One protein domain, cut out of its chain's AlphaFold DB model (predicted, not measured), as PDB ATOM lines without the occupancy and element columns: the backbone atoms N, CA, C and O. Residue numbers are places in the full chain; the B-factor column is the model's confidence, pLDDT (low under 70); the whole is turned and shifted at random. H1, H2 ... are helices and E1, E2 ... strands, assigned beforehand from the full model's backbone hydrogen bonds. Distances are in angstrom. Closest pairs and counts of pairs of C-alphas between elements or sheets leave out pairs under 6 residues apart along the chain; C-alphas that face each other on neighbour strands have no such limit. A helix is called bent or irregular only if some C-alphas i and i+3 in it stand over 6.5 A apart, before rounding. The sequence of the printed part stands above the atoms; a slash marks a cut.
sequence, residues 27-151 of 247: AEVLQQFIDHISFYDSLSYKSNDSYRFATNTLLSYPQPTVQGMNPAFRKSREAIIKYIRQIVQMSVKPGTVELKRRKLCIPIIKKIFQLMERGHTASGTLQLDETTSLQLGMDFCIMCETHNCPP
ATOM      1  N   ALA A  27     218.073 188.133 198.177       94.56
ATOM      2  CA  ALA A  27     218.718 189.440 198.115       94.56
ATOM      3  C   ALA A  27     219.915 189.460 197.151       94.56
ATOM      4  O   ALA A  27     220.060 190.412 196.388       94.56
ATOM      5  N   GLU A  28     220.730 188.399 197.120       94.62
ATOM      6  CA  GLU A  28     221.851 188.299 196.180       94.62
ATOM      7  C   GLU A  28     221.371 188.204 194.732       94.62
ATOM      8  O   GLU A  28     221.920 188.886 193.869       94.62
ATOM      9  N   VAL A  29     220.328 187.418 194.450       96.50
ATOM     10  CA  VAL A  29     219.771 187.310 193.091       96.50
ATOM     11  C   VAL A  29     219.226 188.657 192.615       96.50
ATOM     12  O   VAL A  29     219.486 189.057 191.478       96.50
ATOM     13  N   LEU A  30     218.503 189.374 193.480       96.94
ATOM     14  CA  LEU A  30     217.978 190.703 193.164       96.94
ATOM     15  C   LEU A  30     219.103 191.728 192.982       96.94
ATOM     16  O   LEU A  30     219.062 192.501 192.026       96.94
ATOM     17  N   GLN A  31     220.132 191.707 193.831       96.69
ATOM     18  CA  GLN A  31     221.293 192.586 193.675       96.69
ATOM     19  C   GLN A  31     222.036 192.291 192.367       96.69
ATOM     20  O   GLN A  31     222.335 193.211 191.612       96.69
ATOM     21  N   GLN A  32     222.249 191.013 192.036       96.50
ATOM     22  CA  GLN A  32     222.848 190.613 190.763       96.50
ATOM     23  C   GLN A  32     222.027 191.106 189.574       96.50
ATOM     24  O   GLN A  32     222.612 191.555 188.589       96.50
ATOM     25  N   PHE A  33     220.694 191.037 189.648       97.81
ATOM     26  CA  PHE A  33     219.823 191.589 188.613       97.81
ATOM     27  C   PHE A  33     220.056 193.091 188.442       97.81
ATOM     28  O   PHE A  33     220.352 193.513 187.326       97.81
ATOM     29  N   ILE A  34     220.019 193.866 189.532       97.81
ATOM     30  CA  ILE A  34     220.274 195.318 189.524       97.81
ATOM     31  C   ILE A  34     221.643 195.639 188.912       97.81
ATOM     32  O   ILE A  34     221.737 196.494 188.030       97.81
ATOM     33  N   ASP A  35     222.686 194.927 189.334       96.75
ATOM     34  CA  ASP A  35     224.071 195.152 188.902       96.75
ATOM     35  C   ASP A  35     224.301 194.815 187.420       96.75
ATOM     36  O   ASP A  35     225.248 195.308 186.802       96.75
ATOM     37  N   HIS A  36     223.442 193.976 186.836       96.12
ATOM     38  CA  HIS A  36     223.502 193.596 185.426       96.12
ATOM     39  C   HIS A  36     222.567 194.420 184.533       96.12
ATOM     40  O   HIS A  36     222.581 194.240 183.312       96.12
ATOM     41  N   ILE A  37     221.790 195.354 185.081       97.38
ATOM     42  CA  ILE A  37     221.092 196.334 184.248       97.38
ATOM     43  C   ILE A  37     222.115 197.285 183.635       97.38
ATOM     44  O   ILE A  37     223.002 197.794 184.312       97.38
ATOM     45  N   SER A  38     221.993 197.527 182.330       95.88
ATOM     46  CA  SER A  38     222.933 198.351 181.573       95.88
ATOM     47  C   SER A  38     222.181 199.315 180.667       95.88
ATOM     48  O   SER A  38     221.494 198.911 179.724       95.88
ATOM     49  N   PHE A  39     222.364 200.617 180.898       95.81
ATOM     50  CA  PHE A  39     221.783 201.641 180.037       95.81
ATOM     51  C   PHE A  39     222.349 201.548 178.612       95.81
ATOM     52  O   PHE A  39     221.634 201.761 177.636       95.81
ATOM     53  N   TYR A  40     223.614 201.139 178.465       95.19
ATOM     54  CA  TYR A  40     224.204 200.843 177.156       95.19
ATOM     55  C   TYR A  40     223.470 199.708 176.423       95.19
ATOM     56  O   TYR A  40     223.209 199.808 175.221       95.19
ATOM     57  N   ASP A  41     223.140 198.619 177.121       93.94
ATOM     58  CA  ASP A  41     222.461 197.475 176.504       93.94
ATOM     59  C   ASP A  41     221.017 197.813 176.117       93.94
ATOM     60  O   ASP A  41     220.523 197.256 175.140       93.94
ATOM     61  N   SER A  42     220.396 198.803 176.770       93.88
ATOM     62  CA  SER A  42     219.075 199.318 176.379       93.88
ATOM     63  C   SER A  42     219.067 200.059 175.033       93.88
ATOM     64  O   SER A  42     218.024 200.176 174.396       93.88
ATOM     65  N   LEU A  43     220.233 200.539 174.579       92.44
ATOM     66  CA  LEU A  43     220.405 201.328 173.351       92.44
ATOM     67  C   LEU A  43     221.160 200.581 172.239       92.44
ATOM     68  O   LEU A  43     221.373 201.125 171.156       92.44
ATOM     69  N   SER A  44     221.607 199.354 172.501       87.06
ATOM     70  CA  SER A  44     222.345 198.504 171.556       87.06
ATOM     71  C   SER A  44     221.579 197.204 171.311       87.06
ATOM     72  O   SER A  44     220.679 196.892 172.075       87.06
ATOM     73  N   TYR A  45     221.935 196.408 170.295       73.06
ATOM     74  CA  TYR A  45     221.185 195.187 169.921       73.06
ATOM     75  C   TYR A  45     222.043 193.910 169.815       73.06
ATOM     76  O   TYR A  45     221.624 192.940 169.197       73.06
ATOM     77  N   LYS A  46     223.286 193.910 170.321       70.31
ATOM     78  CA  LYS A  46     224.319 192.963 169.838       70.31
ATOM     79  C   LYS A  46     224.878 191.972 170.858       70.31
ATOM     80  O   LYS A  46     225.726 191.161 170.496       70.31
ATOM     81  N   SER A  47     224.456 192.024 172.114       73.88
ATOM     82  CA  SER A  47     224.977 191.146 173.169       73.88
ATOM     83  C   SER A  47     223.995 190.015 173.479       73.88
ATOM     84  O   SER A  47     222.799 190.252 173.552       73.88
ATOM     85  N   ASN A  48     224.505 188.797 173.683       82.38
ATOM     86  CA  ASN A  48     223.765 187.658 174.242       82.38
ATOM     87  C   ASN A  48     224.421 187.256 175.576       82.38
ATOM     88  O   ASN A  48     225.051 186.205 175.695       82.38
ATOM     89  N   ASP A  49     224.399 188.176 176.540       90.25
ATOM     90  CA  ASP A  49     225.033 188.023 177.850       90.25
ATOM     91  C   ASP A  49     224.057 188.346 178.996       90.25
ATOM     92  O   ASP A  49     222.921 188.767 178.779       90.25
ATOM     93  N   SER A  50     224.497 188.145 180.245       93.25
ATOM     94  CA  SER A  50     223.677 188.433 181.432       93.25
ATOM     95  C   SER A  50     223.162 189.877 181.462       93.25
ATOM     96  O   SER A  50     222.039 190.107 181.896       93.25
ATOM     97  N   TYR A  51     223.943 190.843 180.967       94.31
ATOM     98  CA  TYR A  51     223.517 192.242 180.927       94.31
ATOM     99  C   TYR A  51     222.358 192.454 179.956       94.31
ATOM    100  O   TYR A  51     221.393 193.152 180.280       94.31
ATOM    101  N   ARG A  52     222.419 191.814 178.780       93.50
ATOM    102  CA  ARG A  52     221.306 191.815 177.829       93.50
ATOM    103  C   ARG A  52     220.046 191.243 178.453       93.50
ATOM    104  O   ARG A  52     219.000 191.873 178.368       93.50
ATOM    105  N   PHE A  53     220.135 190.062 179.058       95.50
ATOM    106  CA  PHE A  53     218.969 189.380 179.615       95.50
ATOM    107  C   PHE A  53     218.307 190.190 180.732       95.50
ATOM    108  O   PHE A  53     217.090 190.384 180.704       95.50
ATOM    109  N   ALA A  54     219.096 190.745 181.656       96.81
ATOM    110  CA  ALA A  54     218.566 191.611 182.704       96.81
ATOM    111  C   ALA A  54     217.890 192.859 182.107       96.81
ATOM    112  O   ALA A  54     216.738 193.168 182.415       96.81
ATOM    113  N   THR A  55     218.571 193.535 181.178       96.38
ATOM    114  CA  THR A  55     218.069 194.776 180.571       96.38
ATOM    115  C   THR A  55     216.821 194.542 179.713       96.38
ATOM    116  O   THR A  55     215.863 195.301 179.820       96.38
ATOM    117  N   ASN A  56     216.776 193.473 178.913       95.69
ATOM    118  CA  ASN A  56     215.598 193.104 178.121       95.69
ATOM    119  C   ASN A  56     214.410 192.723 179.012       95.69
ATOM    120  O   ASN A  56     213.270 193.039 178.675       95.69
ATOM    121  N   THR A  57     214.663 192.085 180.158       96.44
ATOM    122  CA  THR A  57     213.608 191.817 181.146       96.44
ATOM    123  C   THR A  57     212.988 193.120 181.629       96.44
ATOM    124  O   THR A  57     211.769 193.265 181.592       96.44
ATOM    125  N   LEU A  58     213.813 194.101 182.001       95.25
ATOM    126  CA  LEU A  58     213.338 195.419 182.418       95.25
ATOM    127  C   LEU A  58     212.561 196.121 181.290       95.25
ATOM    128  O   LEU A  58     211.472 196.636 181.522       95.25
ATOM    129  N   LEU A  59     213.074 196.089 180.056       93.81
ATOM    130  CA  LEU A  59     212.422 196.698 178.888       93.81
ATOM    131  C   LEU A  59     211.094 196.035 178.496       93.81
ATOM    132  O   LEU A  59     210.263 196.688 177.873       93.81
ATOM    133  N   SER A  60     210.881 194.768 178.861       93.81
ATOM    134  CA  SER A  60     209.607 194.072 178.632       93.81
ATOM    135  C   SER A  60     208.489 194.504 179.588       93.81
ATOM    136  O   SER A  60     207.335 194.135 179.379       93.81
ATOM    137  N   TYR A  61     208.811 195.268 180.637       92.88
ATOM    138  CA  TYR A  61     207.810 195.784 181.561       92.88
ATOM    139  C   TYR A  61     206.885 196.782 180.844       92.88
ATOM    140  O   TYR A  61     207.384 197.741 180.244       92.88
ATOM    141  N   PRO A  62     205.553 196.605 180.905       84.31
ATOM    142  CA  PRO A  62     204.615 197.533 180.288       84.31
ATOM    143  C   PRO A  62     204.673 198.881 181.011       84.31
ATOM    144  O   PRO A  62     204.211 199.030 182.141       84.31
ATOM    145  N   GLN A  63     205.268 199.876 180.359       76.62
ATOM    146  CA  GLN A  63     205.410 201.206 180.940       76.62
ATOM    147  C   GLN A  63     204.104 201.995 180.803       76.62
ATOM    148  O   GLN A  63     203.487 201.973 179.732       76.62
ATOM    149  N   PRO A  64     203.690 202.738 181.844       69.75
ATOM    150  CA  PRO A  64     202.591 203.676 181.705       69.75
ATOM    151  C   PRO A  64     202.950 204.726 180.649       69.75
ATOM    152  O   PRO A  64     204.089 205.189 180.568       69.75
ATOM    153  N   THR A  65     201.975 205.123 179.831       66.19
ATOM    154  CA  THR A  65     202.185 206.178 178.838       66.19
ATOM    155  C   THR A  65     202.456 207.493 179.565       66.19
ATOM    156  O   THR A  65     201.541 208.121 180.097       66.19
ATOM    157  N   VAL A  66     203.717 207.922 179.608       63.44
ATOM    158  CA  VAL A  66     204.072 209.218 180.190       63.44
ATOM    159  C   VAL A  66     203.599 210.308 179.230       63.44
ATOM    160  O   VAL A  66     204.194 210.528 178.175       63.44
ATOM    161  N   GLN A  67     202.508 210.991 179.577       60.69
ATOM    162  CA  GLN A  67     202.091 212.192 178.862       60.69
ATOM    163  C   GLN A  67     203.031 213.349 179.227       60.69
ATOM    164  O   GLN A  67     203.163 213.730 180.390       60.69
ATOM    165  N   GLY A  68     203.687 213.924 178.218       66.75
ATOM    166  CA  GLY A  68     204.560 215.086 178.381       66.75
ATOM    167  C   GLY A  68     206.024 214.752 178.687       66.75
ATOM    168  O   GLY A  68     206.517 213.653 178.445       66.75
ATOM    169  N   MET A  69     206.766 215.758 179.153       68.06
ATOM    170  CA  MET A  69     208.212 215.650 179.347       68.06
ATOM    171  C   MET A  69     208.545 214.910 180.646       68.06
ATOM    172  O   MET A  69     208.111 215.332 181.725       68.06
ATOM    173  N   ASN A  70     209.380 213.868 180.534       78.00
ATOM    174  CA  ASN A  70     209.878 213.109 181.677       78.00
ATOM    175  C   ASN A  70     210.508 214.062 182.723       78.00
ATOM    176  O   ASN A  70     211.440 214.798 182.368       78.00
ATOM    177  N   PRO A  71     210.016 214.062 183.980       81.94
ATOM    178  CA  PRO A  71     210.532 214.897 185.062       81.94
ATOM    179  C   PRO A  71     212.051 214.830 185.225       81.94
ATOM    180  O   PRO A  71     212.686 215.876 185.342       81.94
ATOM    181  N   ALA A  72     212.635 213.637 185.111       82.81
ATOM    182  CA  ALA A  72     214.052 213.389 185.348       82.81
ATOM    183  C   ALA A  72     214.986 214.202 184.442       82.81
ATOM    184  O   ALA A  72     216.140 214.450 184.785       82.81
ATOM    185  N   PHE A  73     214.501 214.630 183.273       86.75
ATOM    186  CA  PHE A  73     215.322 215.284 182.254       86.75
ATOM    187  C   PHE A  73     214.930 216.732 181.977       86.75
ATOM    188  O   PHE A  73     215.515 217.343 181.081       86.75
ATOM    189  N   ARG A  74     213.984 217.313 182.729       84.62
ATOM    190  CA  ARG A  74     213.436 218.648 182.431       84.62
ATOM    191  C   ARG A  74     214.501 219.746 182.356       84.62
ATOM    192  O   ARG A  74     214.449 220.560 181.441       84.62
ATOM    193  N   LYS A  75     215.482 219.752 183.267       88.00
ATOM    194  CA  LYS A  75     216.513 220.809 183.337       88.00
ATOM    195  C   LYS A  75     217.720 220.593 182.420       88.00
ATOM    196  O   LYS A  75     218.331 221.561 181.986       88.00
ATOM    197  N   SER A  76     218.050 219.340 182.105       89.62
ATOM    198  CA  SER A  76     219.315 218.972 181.439       89.62
ATOM    199  C   SER A  76     219.113 218.233 180.113       89.62
ATOM    200  O   SER A  76     220.014 217.542 179.632       89.62
ATOM    201  N   ARG A  77     217.923 218.358 179.511       88.50
ATOM    202  CA  ARG A  77     217.480 217.563 178.356       88.50
ATOM    203  C   ARG A  77     218.486 217.540 177.208       88.50
ATOM    204  O   ARG A  77     218.822 216.470 176.711       88.50
ATOM    205  N   GLU A  78     218.960 218.701 176.770       91.25
ATOM    206  CA  GLU A  78     219.841 218.802 175.600       91.25
ATOM    207  C   GLU A  78     221.189 218.114 175.829       91.25
ATOM    208  O   GLU A  78     221.671 217.372 174.968       91.25
ATOM    209  N   ALA A  79     221.766 218.298 177.018       92.38
ATOM    210  CA  ALA A  79     223.005 217.641 177.410       92.38
ATOM    211  C   ALA A  79     222.831 216.115 177.479       92.38
ATOM    212  O   ALA A  79     223.668 215.374 176.961       92.38
ATOM    213  N   ILE A  80     221.719 215.637 178.043       92.56
ATOM    214  CA  ILE A  80     221.421 214.202 178.141       92.56
ATOM    215  C   ILE A  80     221.204 213.589 176.753       92.56
ATOM    216  O   ILE A  80     221.811 212.566 176.442       92.56
ATOM    217  N   ILE A  81     220.444 214.246 175.869       92.69
ATOM    218  CA  ILE A  81     220.264 213.802 174.475       92.69
ATOM    219  C   ILE A  81     221.614 213.715 173.754       92.69
ATOM    220  O   ILE A  81     221.864 212.750 173.027       92.69
ATOM    221  N   LYS A  82     222.508 214.690 173.960       95.69
ATOM    222  CA  LYS A  82     223.867 214.654 173.400       95.69
ATOM    223  C   LYS A  82     224.632 213.412 173.864       95.69
ATOM    224  O   LYS A  82     225.275 212.768 173.037       95.69
ATOM    225  N   TYR A  83     224.551 213.049 175.143       96.06
ATOM    226  CA  TYR A  83     225.212 211.852 175.671       96.06
ATOM    227  C   TYR A  83     224.577 210.549 175.183       96.06
ATOM    228  O   TYR A  83     225.307 209.647 174.777       96.06
ATOM    229  N   ILE A  84     223.246 210.465 175.115       94.31
ATOM    230  CA  ILE A  84     222.543 209.308 174.537       94.31
ATOM    231  C   ILE A  84     222.990 209.086 173.087       94.31
ATOM    232  O   ILE A  84     223.348 207.970 172.715       94.31
ATOM    233  N   ARG A  85     223.070 210.152 172.276       94.38
ATOM    234  CA  ARG A  85     223.580 210.063 170.895       94.38
ATOM    235  C   ARG A  85     225.011 209.524 170.837       94.38
ATOM    236  O   ARG A  85     225.304 208.714 169.964       94.38
ATOM    237  N   GLN A  86     225.885 209.923 171.763       94.38
ATOM    238  CA  GLN A  86     227.251 209.387 171.840       94.38
ATOM    239  C   GLN A  86     227.271 207.891 172.180       94.38
ATOM    240  O   GLN A  86     228.056 207.146 171.592       94.38
ATOM    241  N   ILE A  87     226.397 207.435 173.084       94.38
ATOM    242  CA  ILE A  87     226.262 206.009 173.422       94.38
ATOM    243  C   ILE A  87     225.795 205.216 172.194       94.38
ATOM    244  O   ILE A  87     226.410 204.209 171.841       94.38
ATOM    245  N   VAL A  88     224.774 205.708 171.485       93.12
ATOM    246  CA  VAL A  88     224.276 205.082 170.248       93.12
ATOM    247  C   VAL A  88     225.377 205.013 169.186       93.12
ATOM    248  O   VAL A  88     225.602 203.951 168.609       93.12
ATOM    249  N   GLN A  89     226.133 206.094 168.973       92.44
ATOM    250  CA  GLN A  89     227.278 206.099 168.051       92.44
ATOM    251  C   GLN A  89     228.353 205.077 168.449       92.44
ATOM    252  O   GLN A  89     228.909 204.394 167.588       92.44
ATOM    253  N   MET A  90     228.630 204.926 169.748       90.62
ATOM    254  CA  MET A  90     229.570 203.916 170.240       90.62
ATOM    255  C   MET A  90     229.066 202.495 169.965       90.62
ATOM    256  O   MET A  90     229.859 201.630 169.590       90.62
ATOM    257  N   SER A  91     227.756 202.261 170.099       88.56
ATOM    258  CA  SER A  91     227.136 200.945 169.903       88.56
ATOM    259  C   SER A  91     227.277 200.407 168.474       88.56
ATOM    260  O   SER A  91     227.312 199.193 168.276       88.56
ATOM    261  N   VAL A  92     227.424 201.287 167.479       87.75
ATOM    262  CA  VAL A  92     227.574 200.913 166.062       87.75
ATOM    263  C   VAL A  92     229.024 200.945 165.573       87.75
ATOM    264  O   VAL A  92     229.289 200.567 164.434       87.75
ATOM    265  N   LYS A  93     229.980 201.357 166.417       85.75
ATOM    266  CA  LYS A  93     231.384 201.531 166.022       85.75
ATOM    267  C   LYS A  93     232.040 200.193 165.633       85.75
ATOM    268  O   LYS A  93     232.184 199.327 166.503       85.75
ATOM    269  N   PRO A  94     232.508 200.020 164.382       82.75
ATOM    270  CA  PRO A  94     233.092 198.760 163.919       82.75
ATOM    271  C   PRO A  94     234.387 198.402 164.669       82.75
ATOM    272  O   PRO A  94     235.053 199.258 165.253       82.75
ATOM    273  N   GLY A  95     234.728 197.109 164.692       80.88
ATOM    274  CA  GLY A  95     235.995 196.600 165.243       80.88
ATOM    275  C   GLY A  95     236.152 196.658 166.771       80.88
ATOM    276  O   GLY A  95     237.178 196.241 167.295       80.88
ATOM    277  N   THR A  96     235.159 197.157 167.515       83.50
ATOM    278  CA  THR A  96     235.185 197.173 168.991       83.50
ATOM    279  C   THR A  96     234.268 196.086 169.550       83.50
ATOM    280  O   THR A  96     233.100 196.051 169.186       83.50
ATOM    281  N   VAL A  97     234.769 195.224 170.438       87.62
ATOM    282  CA  VAL A  97     233.969 194.179 171.112       87.62
ATOM    283  C   VAL A  97     232.971 194.806 172.098       87.62
ATOM    284  O   VAL A  97     233.297 195.804 172.744       87.62
ATOM    285  N   GLU A  98     231.783 194.210 172.260       87.06
ATOM    286  CA  GLU A  98     230.689 194.738 173.101       87.06
ATOM    287  C   GLU A  98     231.119 195.068 174.535       87.06
ATOM    288  O   GLU A  98     230.872 196.175 175.009       87.06
ATOM    289  N   LEU A  99     231.861 194.178 175.202       87.75
ATOM    290  CA  LEU A  99     232.358 194.431 176.559       87.75
ATOM    291  C   LEU A  99     233.210 195.712 176.637       87.75
ATOM    292  O   LEU A  99     233.122 196.474 177.600       87.75
ATOM    293  N   LYS A 100     234.027 195.974 175.610       90.62
ATOM    294  CA  LYS A 100     234.842 197.191 175.527       90.62
ATOM    295  C   LYS A 100     233.970 198.417 175.244       90.62
ATOM    296  O   LYS A 100     234.209 199.455 175.855       90.62
ATOM    297  N   ARG A 101     232.947 198.306 174.385       91.44
ATOM    298  CA  ARG A 101     231.974 199.390 174.141       91.44
ATOM    299  C   ARG A 101     231.230 199.769 175.422       91.44
ATOM    300  O   ARG A 101     231.202 200.952 175.758       91.44
ATOM    301  N   ARG A 102     230.732 198.780 176.176       91.81
ATOM    302  CA  ARG A 102     230.079 198.980 177.481       91.81
ATOM    303  C   ARG A 102     230.995 199.743 178.437       91.81
ATOM    304  O   ARG A 102     230.617 200.801 178.930       91.81
ATOM    305  N   LYS A 103     232.248 199.289 178.606       92.69
ATOM    306  CA  LYS A 103     233.247 199.969 179.457       92.69
ATOM    307  C   LYS A 103     233.526 201.414 179.027       92.69
ATOM    308  O   LYS A 103     233.623 202.293 179.877       92.69
ATOM    309  N   LEU A 104     233.625 201.676 177.722       94.12
ATOM    310  CA  LEU A 104     233.837 203.028 177.190       94.12
ATOM    311  C   LEU A 104     232.636 203.961 177.409       94.12
ATOM    312  O   LEU A 104     232.816 205.176 177.433       94.12
ATOM    313  N   CYS A 105     231.429 203.417 177.586       94.75
ATOM    314  CA  CYS A 105     230.226 204.207 177.850       94.75
ATOM    315  C   CYS A 105     230.059 204.586 179.329       94.75
ATOM    316  O   CYS A 105     229.352 205.552 179.606       94.75
ATOM    317  N   ILE A 106     230.739 203.912 180.268       95.75
ATOM    318  CA  ILE A 106     230.621 204.177 181.717       95.75
ATOM    319  C   ILE A 106     230.802 205.669 182.067       95.75
ATOM    320  O   ILE A 106     229.956 206.218 182.776       95.75
ATOM    321  N   PRO A 107     231.828 206.390 181.563       97.12
ATOM    322  CA  PRO A 107     231.986 207.811 181.878       97.12
ATOM    323  C   PRO A 107     230.855 208.688 181.328       97.12
ATOM    324  O   PRO A 107     230.557 209.733 181.901       97.12
ATOM    325  N   ILE A 108     230.234 208.287 180.214       96.56
ATOM    326  CA  ILE A 108     229.110 209.003 179.596       96.56
ATOM    327  C   ILE A 108     227.839 208.771 180.420       96.56
ATOM    328  O   ILE A 108     227.144 209.725 180.758       96.56
ATOM    329  N   ILE A 109     227.591 207.521 180.815       96.81
ATOM    330  CA  ILE A 109     226.483 207.118 181.690       96.81
ATOM    331  C   ILE A 109     226.562 207.859 183.028       96.81
ATOM    332  O   ILE A 109     225.572 208.434 183.471       96.81
ATOM    333  N   LYS A 110     227.755 207.963 183.628       97.44
ATOM    334  CA  LYS A 110     227.963 208.736 184.862       97.44
ATOM    335  C   LYS A 110     227.555 210.208 184.711       97.44
ATOM    336  O   LYS A 110     226.972 210.769 185.633       97.44
ATOM    337  N   LYS A 111     227.821 210.832 183.556       96.75
ATOM    338  CA  LYS A 111     227.388 212.214 183.281       96.75
ATOM    339  C   LYS A 111     225.872 212.323 183.161       96.75
ATOM    340  O   LYS A 111     225.306 213.276 183.678       96.75
ATOM    341  N   ILE A 112     225.218 211.351 182.519       95.88
ATOM    342  CA  ILE A 112     223.749 211.287 182.465       95.88
ATOM    343  C   ILE A 112     223.182 211.186 183.886       95.88
ATOM    344  O   ILE A 112     222.345 212.002 184.259       95.88
ATOM    345  N   PHE A 113     223.702 210.259 184.697       96.06
ATOM    346  CA  PHE A 113     223.273 210.055 186.083       96.06
ATOM    347  C   PHE A 113     223.416 211.315 186.951       96.06
ATOM    348  O   PHE A 113     222.549 211.611 187.762       96.06
ATOM    349  N   GLN A 114     224.494 212.083 186.775       95.19
ATOM    350  CA  GLN A 114     224.718 213.331 187.517       95.19
ATOM    351  C   GLN A 114     223.794 214.478 187.088       95.19
ATOM    352  O   GLN A 114     223.545 215.383 187.879       95.19
ATOM    353  N   LEU A 115     223.327 214.469 185.839       94.31
ATOM    354  CA  LEU A 115     222.487 215.526 185.273       94.31
ATOM    355  C   LEU A 115     220.987 215.277 185.446       94.31
ATOM    356  O   LEU A 115     220.208 216.209 185.229       94.31
ATOM    357  N   MET A 116     220.590 214.042 185.764       92.50
ATOM    358  CA  MET A 116     219.188 213.670 185.925       92.50
ATOM    359  C   MET A 116     218.656 214.059 187.304       92.50
ATOM    360  O   MET A 116     219.341 213.939 188.322       92.50
ATOM    361  N   GLU A 117     217.400 214.482 187.343       91.62
ATOM    362  CA  GLU A 117     216.661 214.646 188.589       91.62
ATOM    363  C   GLU A 117     216.118 213.285 189.019       91.62
ATOM    364  O   GLU A 117     215.422 212.620 188.256       91.62
ATOM    365  N   ARG A 118     216.466 212.851 190.232       91.62
ATOM    366  CA  ARG A 118     216.056 211.547 190.762       91.62
ATOM    367  C   ARG A 118     214.799 211.709 191.600       91.62
ATOM    368  O   ARG A 118     214.867 212.333 192.659       91.62
ATOM    369  N   GLY A 119     213.683 211.167 191.121       89.00
ATOM    370  CA  GLY A 119     212.436 211.088 191.880       89.00
ATOM    371  C   GLY A 119     212.330 209.757 192.617       89.00
ATOM    372  O   GLY A 119     212.311 209.726 193.845       89.00
ATOM    373  N   HIS A 120     212.328 208.659 191.862       88.38
ATOM    374  CA  HIS A 120     212.106 207.300 192.377       88.38
ATOM    375  C   HIS A 120     213.328 206.700 193.074       88.38
ATOM    376  O   HIS A 120     213.201 205.842 193.939       88.38
ATOM    377  N   THR A 121     214.526 207.139 192.693       92.94
ATOM    378  CA  THR A 121     215.805 206.528 193.098       92.94
ATOM    379  C   THR A 121     216.693 207.470 193.910       92.94
ATOM    380  O   THR A 121     217.913 207.300 193.993       92.94
ATOM    381  N   ALA A 122     216.090 208.488 194.532       90.19
ATOM    382  CA  ALA A 122     216.804 209.504 195.304       90.19
ATOM    383  C   ALA A 122     217.608 208.919 196.482       90.19
ATOM    384  O   ALA A 122     218.725 209.373 196.736       90.19
ATOM    385  N   SER A 123     217.078 207.891 197.156       89.31
ATOM    386  CA  SER A 123     217.733 207.193 198.276       89.31
ATOM    387  C   SER A 123     218.976 206.397 197.865       89.31
ATOM    388  O   SER A 123     219.795 206.071 198.721       89.31
ATOM    389  N   GLY A 124     219.104 206.029 196.582       92.44
ATOM    390  CA  GLY A 124     220.141 205.114 196.086       92.44
ATOM    391  C   GLY A 124     220.046 203.679 196.624       92.44
ATOM    392  O   GLY A 124     220.866 202.843 196.264       92.44
ATOM    393  N   THR A 125     219.054 203.386 197.466       94.25
ATOM    394  CA  THR A 125     218.854 202.094 198.128       94.25
ATOM    395  C   THR A 125     217.374 201.742 198.182       94.25
ATOM    396  O   THR A 125     216.521 202.633 198.247       94.25
ATOM    397  N   LEU A 126     217.071 200.447 198.165       93.12
ATOM    398  CA  LEU A 126     215.724 199.913 198.335       93.12
ATOM    399  C   LEU A 126     215.714 198.913 199.492       93.12
ATOM    400  O   LEU A 126     216.509 197.979 199.487       93.12
ATOM    401  N   GLN A 127     214.819 199.089 200.463       91.19
ATOM    402  CA  GLN A 127     214.658 198.125 201.553       91.19
ATOM    403  C   GLN A 127     213.880 196.902 201.062       91.19
ATOM    404  O   GLN A 127     212.811 197.047 200.468       91.19
ATOM    405  N   LEU A 128     214.440 195.713 201.280       88.25
ATOM    406  CA  LEU A 128     213.788 194.435 200.992       88.25
ATOM    407  C   LEU A 128     213.010 193.940 202.217       88.25
ATOM    408  O   LEU A 128     211.884 193.471 202.085       88.25
ATOM    409  N   ASP A 129     213.615 194.082 203.394       86.06
ATOM    410  CA  ASP A 129     213.053 193.778 204.709       86.06
ATOM    411  C   ASP A 129     213.639 194.750 205.757       86.06
ATOM    412  O   ASP A 129     214.268 195.747 205.398       86.06
ATOM    413  N   GLU A 130     213.422 194.497 207.050       82.06
ATOM    414  CA  GLU A 130     213.907 195.360 208.142       82.06
ATOM    415  C   GLU A 130     215.441 195.446 208.241       82.06
ATOM    416  O   GLU A 130     215.981 196.393 208.813       82.06
ATOM    417  N   THR A 131     216.149 194.456 207.697       85.50
ATOM    418  CA  THR A 131     217.597 194.259 207.866       85.50
ATOM    419  C   THR A 131     218.377 194.287 206.555       85.50
ATOM    420  O   THR A 131     219.584 194.531 206.560       85.50
ATOM    421  N   THR A 132     217.700 194.075 205.427       89.94
ATOM    422  CA  THR A 132     218.315 193.898 204.116       89.94
ATOM    423  C   THR A 132     217.943 195.038 203.180       89.94
ATOM    424  O   THR A 132     216.775 195.242 202.848       89.94
ATOM    425  N   SER A 133     218.964 195.721 202.658       92.75
ATOM    426  CA  SER A 133     218.817 196.767 201.644       92.75
ATOM    427  C   SER A 133     219.550 196.403 200.354       92.75
ATOM    428  O   SER A 133     220.704 195.974 200.401       92.75
ATOM    429  N   LEU A 134     218.922 196.660 199.211       95.88
ATOM    430  CA  LEU A 134     219.511 196.552 197.879       95.88
ATOM    431  C   LEU A 134     220.116 197.896 197.460       95.88
ATOM    432  O   LEU A 134     219.488 198.947 197.615       95.88
ATOM    433  N   GLN A 135     221.322 197.866 196.901       97.19
ATOM    434  CA  GLN A 135     222.002 199.050 196.375       97.19
ATOM    435  C   GLN A 135     221.585 199.278 194.925       97.19
ATOM    436  O   GLN A 135     221.732 198.392 194.082       97.19
ATOM    437  N   LEU A 136     221.078 200.471 194.611       96.69
ATOM    438  CA  LEU A 136     220.619 200.796 193.264       96.69
ATOM    439  C   LEU A 136     221.791 201.304 192.416       96.69
ATOM    440  O   LEU A 136     222.286 202.418 192.604       96.69
ATOM    441  N   GLY A 137     222.227 200.494 191.448       96.19
ATOM    442  CA  GLY A 137     223.273 200.875 190.498       96.19
ATOM    443  C   GLY A 137     222.876 202.068 189.616       96.19
ATOM    444  O   GLY A 137     221.694 202.315 189.374       96.19
ATOM    445  N   MET A 138     223.867 202.806 189.097       96.81
ATOM    446  CA  MET A 138     223.626 203.994 188.255       96.81
ATOM    447  C   MET A 138     222.761 203.677 187.034       96.81
ATOM    448  O   MET A 138     221.816 204.409 186.752       96.81
ATOM    449  N   ASP A 139     223.073 202.589 186.325       97.50
ATOM    450  CA  ASP A 139     222.326 202.158 185.142       97.50
ATOM    451  C   ASP A 139     220.869 201.842 185.491       97.50
ATOM    452  O   ASP A 139     219.956 202.346 184.839       97.50
ATOM    453  N   PHE A 140     220.638 201.090 186.569       97.81
ATOM    454  CA  PHE A 140     219.291 200.789 187.044       97.81
ATOM    455  C   PHE A 140     218.513 202.052 187.422       97.81
ATOM    456  O   PHE A 140     217.357 202.205 187.025       97.81
ATOM    457  N   CYS A 141     219.156 202.997 188.115       96.94
ATOM    458  CA  CYS A 141     218.536 204.272 188.458       96.94
ATOM    459  C   CYS A 141     218.155 205.074 187.211       96.94
ATOM    460  O   CYS A 141     217.034 205.569 187.128       96.94
ATOM    461  N   ILE A 142     219.053 205.174 186.223       96.00
ATOM    462  CA  ILE A 142     218.750 205.857 184.958       96.00
ATOM    463  C   ILE A 142     217.533 205.209 184.300       96.00
ATOM    464  O   ILE A 142     216.642 205.929 183.859       96.00
ATOM    465  N   MET A 143     217.458 203.877 184.257       95.19
ATOM    466  CA  MET A 143     216.318 203.167 183.668       95.19
ATOM    467  C   MET A 143     215.007 203.431 184.424       95.19
ATOM    468  O   MET A 143     213.977 203.669 183.792       95.19
ATOM    469  N   CYS A 144     215.033 203.446 185.760       94.25
ATOM    470  CA  CYS A 144     213.878 203.799 186.597       94.25
ATOM    471  C   CYS A 144     213.374 205.210 186.294       94.25
ATOM    472  O   CYS A 144     212.206 205.395 185.950       94.25
ATOM    473  N   GLU A 145     214.264 206.202 186.336       93.25
ATOM    474  CA  GLU A 145     213.884 207.593 186.093       93.25
ATOM    475  C   GLU A 145     213.459 207.831 184.635       93.25
ATOM    476  O   GLU A 145     212.456 208.496 184.389       93.25
ATOM    477  N   THR A 146     214.150 207.234 183.654       90.88
ATOM    478  CA  THR A 146     213.832 207.358 182.211       90.88
ATOM    479  C   THR A 146     212.429 206.862 181.882       90.88
ATOM    480  O   THR A 146     211.755 207.422 181.016       90.88
ATOM    481  N   HIS A 147     211.981 205.829 182.582       90.31
ATOM    482  CA  HIS A 147     210.678 205.211 182.374       90.31
ATOM    483  C   HIS A 147     209.631 205.673 183.393       90.31
ATOM    484  O   HIS A 147     208.500 205.195 183.362       90.31
ATOM    485  N   ASN A 148     210.000 206.594 184.294       89.50
ATOM    486  CA  ASN A 148     209.170 207.047 185.407       89.50
ATOM    487  C   ASN A 148     208.565 205.870 186.202       89.50
ATOM    488  O   ASN A 148     207.373 205.856 186.510       89.50
ATOM    489  N   CYS A 149     209.391 204.860 186.479       90.50
ATOM    490  CA  CYS A 149     208.986 203.608 187.105       90.50
ATOM    491  C   CYS A 149     209.763 203.401 188.418       90.50
ATOM    492  O   CYS A 149     210.998 203.440 188.385       90.50
ATOM    493  N   PRO A 150     209.079 203.165 189.554       91.88
ATOM    494  CA  PRO A 150     209.726 202.811 190.812       91.88
ATOM    495  C   PRO A 150     210.563 201.523 190.707       91.88
ATOM    496  O   PRO A 150     210.153 200.580 190.021       91.88
ATOM    497  N   PRO A 151     211.699 201.426 191.423       94.44
ATOM    498  CA  PRO A 151     212.549 200.237 191.395       94.44
ATOM    499  C   PRO A 151     211.812 198.960 191.836       94.44
ATOM    500  O   PRO A 151     212.061 197.890 191.278       94.44
TER     501      PRO A 151
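AT A GLANCE: This is residues 27 to 151 of the 247 residues of an uncharacterized protein of Pedobacter steynii (UniProt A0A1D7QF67). A hairpin of two long antiparallel helices, H4 and H5, packs on a small core of short helices, H2 and H6, with H3 on another side of H2. At one end a two-stranded hairpin, E1 and E2, sits beside H1, and its turn and the link between H4 and H5 make the two ends of the longest axis. Residues 60 to 76, with no named element, make a wide loop from H3 to H4. The 125 printed residues hold, in order, H1 H2 H3 H4 H5 E1 E2 H6; the sheet E1 - E2 is antiparallel and the class is mostly helix. The whole is compact, with a radius of gyration of the C-alphas of 14.6 A and spans of 48 by 33 by 26 A.

IN THESE COORDINATES: H1, residues 27 to 36, begins with C-alpha 27 at (218.718, 189.440, 198.115) and is 14.2 A long. H2 is residues 39 to 43, and H3, residues 50 to 59, is 14.2 A long. H4, residues 77 to 91, measures 21.0 A. H5, residues 98 to 115, measures 25.4 A, with a kink of 41 degrees near residue 105; it is only just irregular, with C-alphas 104 and 107 6.9 A apart. E1 is residues 125 to 127 and E2 residues 133 to 135. H6, residues 138 to 146, is 12.0 A long and ends with C-alpha 146 at (213.832, 207.358, 182.211).

HOW THE PARTS SIT: H2 is the hub and touches four helices. Its closest C-alphas are Asp 41 to Arg 52 of H3, 5.9 A, and Phe 39 to Asp 139 of H6, 5.2 A. It touches residues 87 to 91 alone of H4, closest at Leu 43 and Val 88, 6.2 A between C-alphas, and residues 102 to 109 alone of H5, closest at Tyr 40 and Arg 102, 6.2 A. H4 and H5 form a helical hairpin, a shallow tilt of 4 degrees, opposite ways; the closest C-alphas, Ile 80 and Ile 112, are 5.7 A apart. H5 touches H6 with residues 109 to 113 alone, at a steep tilt of 59 degrees, the same way, closest at the C-alphas of Phe 113 and Ile 142, 6.3 A. H1 touches H3, about perpendicular at 90 degrees, with the C-alphas of His 36 and Tyr 51 4.7 A apart. The closest C-alphas of H1 and E2 are Gln 31 and Leu 134, 6.0 A. In the hairpin E1 and E2, N 126 and O 134 are within hydrogen-bond range at 2.9 A. Every O i to N i+4 pair is within range in H1, H3, H4 and H6, with 12 of 14 in H5 and 0 of 1 in H2, where 2 of 2 O i to N i+3 pairs are.

THE WHOLE: The C-alphas farthest apart, Pro 94 and Glu 130, are 48.3 A apart. The printed part has no cut; the link from H3 to H4 is long, and residues 64 to 69 in it are under pLDDT 70.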